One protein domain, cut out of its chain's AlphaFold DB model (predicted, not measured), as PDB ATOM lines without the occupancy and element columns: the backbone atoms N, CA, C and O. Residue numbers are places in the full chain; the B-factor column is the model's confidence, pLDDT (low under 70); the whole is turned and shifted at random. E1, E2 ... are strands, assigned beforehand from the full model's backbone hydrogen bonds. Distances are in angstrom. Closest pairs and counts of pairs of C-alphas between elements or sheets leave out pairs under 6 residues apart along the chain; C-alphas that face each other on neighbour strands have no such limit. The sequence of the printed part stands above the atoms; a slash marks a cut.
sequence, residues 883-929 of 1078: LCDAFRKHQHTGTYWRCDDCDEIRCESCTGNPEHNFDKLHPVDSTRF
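What this domain is: This is residues 883 to 929 of the 1078 residues of an uncharacterized protein of Colletotrichum graminicola (strain M1.001 / M2 / FGSC 10212) (UniProt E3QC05). This domain has little regular structure: a small two-stranded hairpin, E1 and E2, lies near the middle of long loops. The printed part has 47 residues, with no named helix and two named strands, E1 then E2, in one antiparallel sheet. Its class is all strand, though the named elements hold only 6 residues. It is compact, with a radius of gyration of the C-alphas of 10.3 A, and spans 28 by 24 by 15 A.

How they stand to each other: E1, residues 896 to 898, and E2, residues 905 to 907, form a hairpin over a short link of 6 residues. They are antiparallel, with 151 degrees between their directions. The C-alphas of Tyr 896 and Cys 907 face each other at 4.2 A. N 897 and O 906, 2.8 A apart, are within hydrogen-bond range.

Where its parts are: E1 begins at C-alpha 896 (-43.237, -13.172, -42.399) and is 6.9 A long from first to last C-alpha. E2, 7.0 A long, ends at C-alpha 907 (-42.831, -16.028, -45.507).

The domain as a whole: The farthest C-alphas, those of His 890 and Asp 901, are 29.1 A apart. The printed part has no cut. Residues 883 to 895 and 908 to 929 hold no named element. Confidence is under 70 at residues 884 to 894, 912 to 914 and 925 to 928.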
ATOM      1  N   LEU A 883     -41.919 -13.568 -52.531       73.44
ATOM      2  CA  LEU A 883     -41.925 -14.035 -53.923       73.44
ATOM      3  C   LEU A 883     -42.918 -15.180 -54.205       73.44
ATOM      4  O   LEU A 883     -43.371 -15.307 -55.345       73.44
ATOM      5  N   CYS A 884     -43.297 -15.979 -53.200       68.75
ATOM      6  CA  CYS A 884     -44.312 -17.024 -53.361       68.75
ATOM      7  C   CYS A 884     -45.760 -16.516 -53.339       68.75
ATOM      8  O   CYS A 884     -46.645 -17.297 -53.676       68.75
ATOM      9  N   ASP A 885     -46.003 -15.253 -52.958       66.44
ATOM     10  CA  ASP A 885     -47.327 -14.612 -53.023       66.44
ATOM     11  C   ASP A 885     -48.419 -15.405 -52.260       66.44
ATOM     12  O   ASP A 885     -49.541 -15.564 -52.733       66.44
ATOM     13  N   ALA A 886     -48.030 -16.007 -51.124       60.41
ATOM     14  CA  ALA A 886     -48.798 -16.974 -50.317       60.41
ATOM     15  C   ALA A 886     -49.316 -18.233 -51.063       60.41
ATOM     16  O   ALA A 886     -50.030 -19.053 -50.491       60.41
ATOM     17  N   PHE A 887     -48.910 -18.462 -52.316       52.91
ATOM     18  CA  PHE A 887     -49.497 -19.459 -53.223       52.91
ATOM     19  C   PHE A 887     -49.088 -20.926 -52.948       52.91
ATOM     20  O   PHE A 887     -49.547 -21.847 -53.631       52.91
ATOM     21  N   ARG A 888     -48.216 -21.201 -51.963       53.38
ATOM     22  CA  ARG A 888     -47.789 -22.575 -51.619       53.38
ATOM     23  C   ARG A 888     -48.888 -23.320 -50.839       53.38
ATOM     24  O   ARG A 888     -48.847 -23.406 -49.618       53.38
ATOM     25  N   LYS A 889     -49.828 -23.879 -51.612       41.97
ATOM     26  CA  LYS A 889     -51.088 -24.622 -51.339       41.97
ATOM     27  C   LYS A 889     -51.370 -25.370 -50.017       41.97
ATOM     28  O   LYS A 889     -52.491 -25.856 -49.889       41.97
ATOM     29  N   HIS A 890     -50.446 -25.510 -49.069       42.94
ATOM     30  CA  HIS A 890     -50.635 -26.360 -47.882       42.94
ATOM     31  C   HIS A 890     -50.414 -25.675 -46.530       42.94
ATOM     32  O   HIS A 890     -50.772 -26.262 -45.513       42.94
ATOM     33  N   GLN A 891     -49.885 -24.448 -46.488       45.72
ATOM     34  CA  GLN A 891     -49.751 -23.682 -45.243       45.72
ATOM     35  C   GLN A 891     -50.007 -22.192 -45.488       45.72
ATOM     36  O   GLN A 891     -49.271 -21.546 -46.238       45.72
ATOM     37  N   HIS A 892     -50.994 -21.626 -44.785       47.28
ATOM     38  CA  HIS A 892     -51.028 -20.187 -44.528       47.28
ATOM     39  C   HIS A 892     -49.832 -19.856 -43.631       47.28
ATOM     40  O   HIS A 892     -49.896 -19.984 -42.411       47.28
ATOM     41  N   THR A 893     -48.715 -19.474 -44.246       50.41
ATOM     42  CA  THR A 893     -47.497 -19.061 -43.541       50.41
ATOM     43  C   THR A 893     -47.684 -17.630 -43.040       50.41
ATOM     44  O   THR A 893     -47.172 -16.679 -43.620       50.41
ATOM     45  N   GLY A 894     -48.494 -17.494 -41.982       61.09
ATOM     46  CA  GLY A 894     -48.886 -16.218 -41.367       61.09
ATOM     47  C   GLY A 894     -47.740 -15.446 -40.707       61.09
ATOM     48  O   GLY A 894     -47.930 -14.297 -40.308       61.09
ATOM     49  N   THR A 895     -46.558 -16.061 -40.630       77.31
ATOM     50  CA  THR A 895     -45.313 -15.458 -40.160       77.31
ATOM     51  C   THR A 895     -44.440 -15.062 -41.351       77.31
ATOM     52  O   THR A 895     -44.002 -15.907 -42.145       77.31
ATOM     53  N   TYR A 896     -44.178 -13.762 -41.454       83.25
ATOM     54  CA  TYR A 896     -43.237 -13.172 -42.399       83.25
ATOM     55  C   TYR A 896     -41.982 -12.720 -41.653       83.25
ATOM     56  O   TYR A 896     -42.062 -12.232 -40.530       83.25
ATOM     57  N   TRP A 897     -40.833 -12.858 -42.300       84.75
ATOM     58  CA  TRP A 897     -39.521 -12.517 -41.766       84.75
ATOM     59  C   TRP A 897     -38.850 -11.514 -42.697       84.75
ATOM     60  O   TRP A 897     -38.968 -11.635 -43.920       84.75
ATOM     61  N   ARG A 898     -38.150 -10.536 -42.127       86.69
ATOM     62  CA  ARG A 898     -37.401  -9.510 -42.856       86.69
ATOM     63  C   ARG A 898     -35.913  -9.843 -42.820       86.69
ATOM     64  O   ARG A 898     -35.432 -10.338 -41.808       86.69
ATOM     65  N   CYS A 899     -35.207  -9.617 -43.921       86.62
ATOM     66  CA  CYS A 899     -33.757  -9.767 -43.973       86.62
ATOM     67  C   CYS A 899     -33.065  -8.514 -43.416       86.62
ATOM     68  O   CYS A 899     -33.280  -7.430 -43.955       86.62
ATOM     69  N   ASP A 900     -32.205  -8.659 -42.408       86.31
ATOM     70  CA  ASP A 900     -31.463  -7.535 -41.810       86.31
ATOM     71  C   ASP A 900     -30.527  -6.864 -42.827       86.31
ATOM     72  O   ASP A 900     -30.375  -5.644 -42.844       86.31
ATOM     73  N   ASP A 901     -29.933  -7.662 -43.719       86.25
ATOM     74  CA  ASP A 901     -28.933  -7.191 -44.681       86.25
ATOM     75  C   ASP A 901     -29.528  -6.382 -45.855       86.25
ATOM     76  O   ASP A 901     -28.786  -5.702 -46.568       86.25
ATOM     77  N   CYS A 902     -30.838  -6.501 -46.133       81.75
ATOM     78  CA  CYS A 902     -31.437  -5.960 -47.366       81.75
ATOM     79  C   CYS A 902     -32.956  -5.680 -47.341       81.75
ATOM     80  O   CYS A 902     -33.543  -5.504 -48.408       81.75
ATOM     81  N   ASP A 903     -33.610  -5.667 -46.173       79.81
ATOM     82  CA  ASP A 903     -35.063  -5.458 -45.967       79.81
ATOM     83  C   ASP A 903     -36.015  -6.448 -46.690       79.81
ATOM     84  O   ASP A 903     -37.232  -6.407 -46.484       79.81
ATOM     85  N   GLU A 904     -35.501  -7.372 -47.507       81.75
ATOM     86  CA  GLU A 904     -36.289  -8.345 -48.271       81.75
ATOM     87  C   GLU A 904     -37.166  -9.204 -47.345       81.75
ATOM     88  O   GLU A 904     -36.673  -9.826 -46.401       81.75
ATOM     89  N   ILE A 905     -38.469  -9.284 -47.634       81.31
ATOM     90  CA  ILE A 905     -39.424 -10.040 -46.813       81.31
ATOM     91  C   ILE A 905     -39.692 -11.421 -47.437       81.31
ATOM     92  O   ILE A 905     -39.881 -11.565 -48.651       81.31
ATOM     93  N   ARG A 906     -39.718 -12.471 -46.612       82.56
ATOM     94  CA  ARG A 906     -40.153 -13.825 -46.996       82.56
ATOM     95  C   ARG A 906     -41.126 -14.377 -45.969       82.56
ATOM     96  O   ARG A 906     -40.945 -14.190 -44.773       82.56
ATOM     97  N   CYS A 907     -42.124 -15.135 -46.420       80.75
ATOM     98  CA  CYS A 907     -42.831 -16.028 -45.507       80.75
ATOM     99  C   CYS A 907     -41.921 -17.204 -45.119       80.75
ATOM    100  O   CYS A 907     -41.031 -17.590 -45.881       80.75
ATOM    101  N   GLU A 908     -42.171 -17.792 -43.952       80.75
ATOM    102  CA  GLU A 908     -41.414 -18.911 -43.374       80.75
ATOM    103  C   GLU A 908     -40.982 -19.991 -44.389       80.75
ATOM    104  O   GLU A 908     -39.784 -20.245 -44.545       80.75
ATOM    105  N   SER A 909     -41.931 -20.536 -45.165       77.12
ATOM    106  CA  SER A 909     -41.702 -21.597 -46.174       77.12
ATOM    107  C   SER A 909     -40.820 -21.209 -47.375       77.12
ATOM    108  O   SER A 909     -40.584 -22.034 -48.264       77.12
ATOM    109  N   CYS A 910     -40.390 -19.947 -47.447       76.75
ATOM    110  CA  CYS A 910     -39.538 -19.390 -48.499       76.75
ATOM    111  C   CYS A 910     -38.280 -18.697 -47.946       76.75
ATOM    112  O   CYS A 910     -37.565 -18.048 -48.709       76.75
ATOM    113  N   THR A 911     -37.990 -18.837 -46.650       74.50
ATOM    114  CA  THR A 911     -36.665 -18.499 -46.111       74.50
ATOM    115  C   THR A 911     -35.626 -19.515 -46.612       74.50
ATOM    116  O   THR A 911     -35.915 -20.708 -46.694       74.50
ATOM    117  N   GLY A 912     -34.431 -19.050 -46.995       66.69
ATOM    118  CA  GLY A 912     -33.332 -19.918 -47.445       66.69
ATOM    119  C   GLY A 912     -33.310 -20.297 -48.935       66.69
ATOM    120  O   GLY A 912     -32.569 -21.204 -49.305       66.69
ATOM    121  N   ASN A 913     -34.084 -19.642 -49.814       58.56
ATOM    122  CA  ASN A 913     -33.819 -19.701 -51.260       58.56
ATOM    123  C   ASN A 913     -34.212 -18.394 -51.998       58.56
ATOM    124  O   ASN A 913     -35.400 -18.198 -52.281       58.56
ATOM    125  N   PRO A 914     -33.248 -17.508 -52.338       65.44
ATOM    126  CA  PRO A 914     -31.829 -17.559 -51.958       65.44
ATOM    127  C   PRO A 914     -31.612 -17.428 -50.437       65.44
ATOM    128  O   PRO A 914     -32.548 -17.194 -49.670       65.44
ATOM    129  N   GLU A 915     -30.374 -17.634 -49.996       77.06
ATOM    130  CA  GLU A 915     -29.971 -17.478 -48.596       77.06
ATOM    131  C   GLU A 915     -29.884 -15.988 -48.212       77.06
ATOM    132  O   GLU A 915     -29.491 -15.155 -49.026       77.06
ATOM    133  N   HIS A 916     -30.337 -15.657 -47.002       84.38
ATOM    134  CA  HIS A 916     -30.573 -14.298 -46.497       84.38
ATOM    135  C   HIS A 916     -30.569 -14.348 -44.958       84.38
ATOM    136  O   HIS A 916     -31.112 -15.295 -44.374       84.38
ATOM    137  N   ASN A 917     -30.024 -13.323 -44.301       89.25
ATOM    138  CA  ASN A 917     -30.034 -13.175 -42.846       89.25
ATOM    139  C   ASN A 917     -31.398 -12.659 -42.341       89.25
ATOM    140  O   ASN A 917     -31.606 -11.458 -42.192       89.25
ATOM    141  N   PHE A 918     -32.362 -13.562 -42.145       86.38
ATOM    142  CA  PHE A 918     -33.696 -13.211 -41.642       86.38
ATOM    143  C   PHE A 918     -33.729 -13.055 -40.119       86.38
ATOM    144  O   PHE A 918     -33.435 -14.025 -39.411       86.38
ATOM    145  N   ASP A 919     -34.225 -11.916 -39.628       85.00
ATOM    146  CA  ASP A 919     -34.603 -11.768 -38.222       85.00
ATOM    147  C   ASP A 919     -35.763 -12.727 -37.914       85.00
ATOM    148  O   ASP A 919     -36.877 -12.590 -38.430       85.00
ATOM    149  N   LYS A 920     -35.468 -13.740 -37.091       81.69
ATOM    150  CA  LYS A 920     -36.416 -14.759 -36.612       81.69
ATOM    151  C   LYS A 920     -36.910 -14.512 -35.183       81.69
ATOM    152  O   LYS A 920     -37.661 -15.325 -34.650       81.69
ATOM    153  N   LEU A 921     -36.484 -13.415 -34.560       79.56
ATOM    154  CA  LEU A 921     -36.914 -12.969 -33.234       79.56
ATOM    155  C   LEU A 921     -38.040 -11.932 -33.342       79.56
ATOM    156  O   LEU A 921     -38.957 -11.952 -32.522       79.56
ATOM    157  N   HIS A 922     -38.019 -11.089 -34.379       82.81
ATOM    158  CA  HIS A 922     -39.032 -10.060 -34.635       82.81
ATOM    159  C   HIS A 922     -39.770 -10.320 -35.967       82.81
ATOM    160  O   HIS A 922     -39.469  -9.692 -36.987       82.81
ATOM    161  N   PRO A 923     -40.753 -11.244 -35.998       80.00
ATOM    162  CA  PRO A 923     -41.580 -11.458 -37.184       80.00
ATOM    163  C   PRO A 923     -42.336 -10.183 -37.574       80.00
ATOM    164  O   PRO A 923     -42.772  -9.407 -36.722       80.00
ATOM    165  N   VAL A 924     -42.539  -9.985 -38.877       77.75
ATOM    166  CA  VAL A 924     -43.289  -8.838 -39.396       77.75
ATOM    167  C   VAL A 924     -44.765  -8.991 -39.021       77.75
ATOM    168  O   VAL A 924     -45.405  -9.976 -39.391       77.75
ATOM    169  N   ASP A 925     -45.285  -7.995 -38.299       69.81
ATOM    170  CA  ASP A 925     -46.653  -7.916 -37.777       69.81
ATOM    171  C   ASP A 925     -47.712  -8.133 -38.871       69.81
ATOM    172  O   ASP A 925     -48.034  -7.231 -39.650       69.81
ATOM    173  N   SER A 926     -48.273  -9.343 -38.908       61.88
ATOM    174  CA  SER A 926     -49.253  -9.747 -39.913       61.88
ATOM    175  C   SER A 926     -50.673  -9.245 -39.647       61.88
ATOM    176  O   SER A 926     -51.526  -9.394 -40.519       61.88
ATOM    177  N   THR A 927     -50.926  -8.571 -38.517       58.19
ATOM    178  CA  THR A 927     -52.223  -7.918 -38.247       58.19
ATOM    179  C   THR A 927     -52.415  -6.623 -39.044       58.19
ATOM    180  O   THR A 927     -53.536  -6.140 -39.184       58.19
ATOM    181  N   ARG A 928     -51.332  -6.080 -39.618       61.69
ATOM    182  CA  ARG A 928     -51.347  -4.877 -40.471       61.69
ATOM    183  C   ARG A 928     -51.717  -5.153 -41.925       61.69
ATOM    184  O   ARG A 928     -51.944  -4.204 -42.674       61.69
ATOM    185  N   PHE A 929     -51.734  -6.418 -42.344       71.31
ATOM    186  CA  PHE A 929     -51.998  -6.790 -43.730       71.31
ATOM    187  C   PHE A 929     -53.489  -7.005 -43.976       71.31
ATOM    188  O   PHE A 929     -54.195  -7.600 -43.163       71.31
TER     189      PHE A 929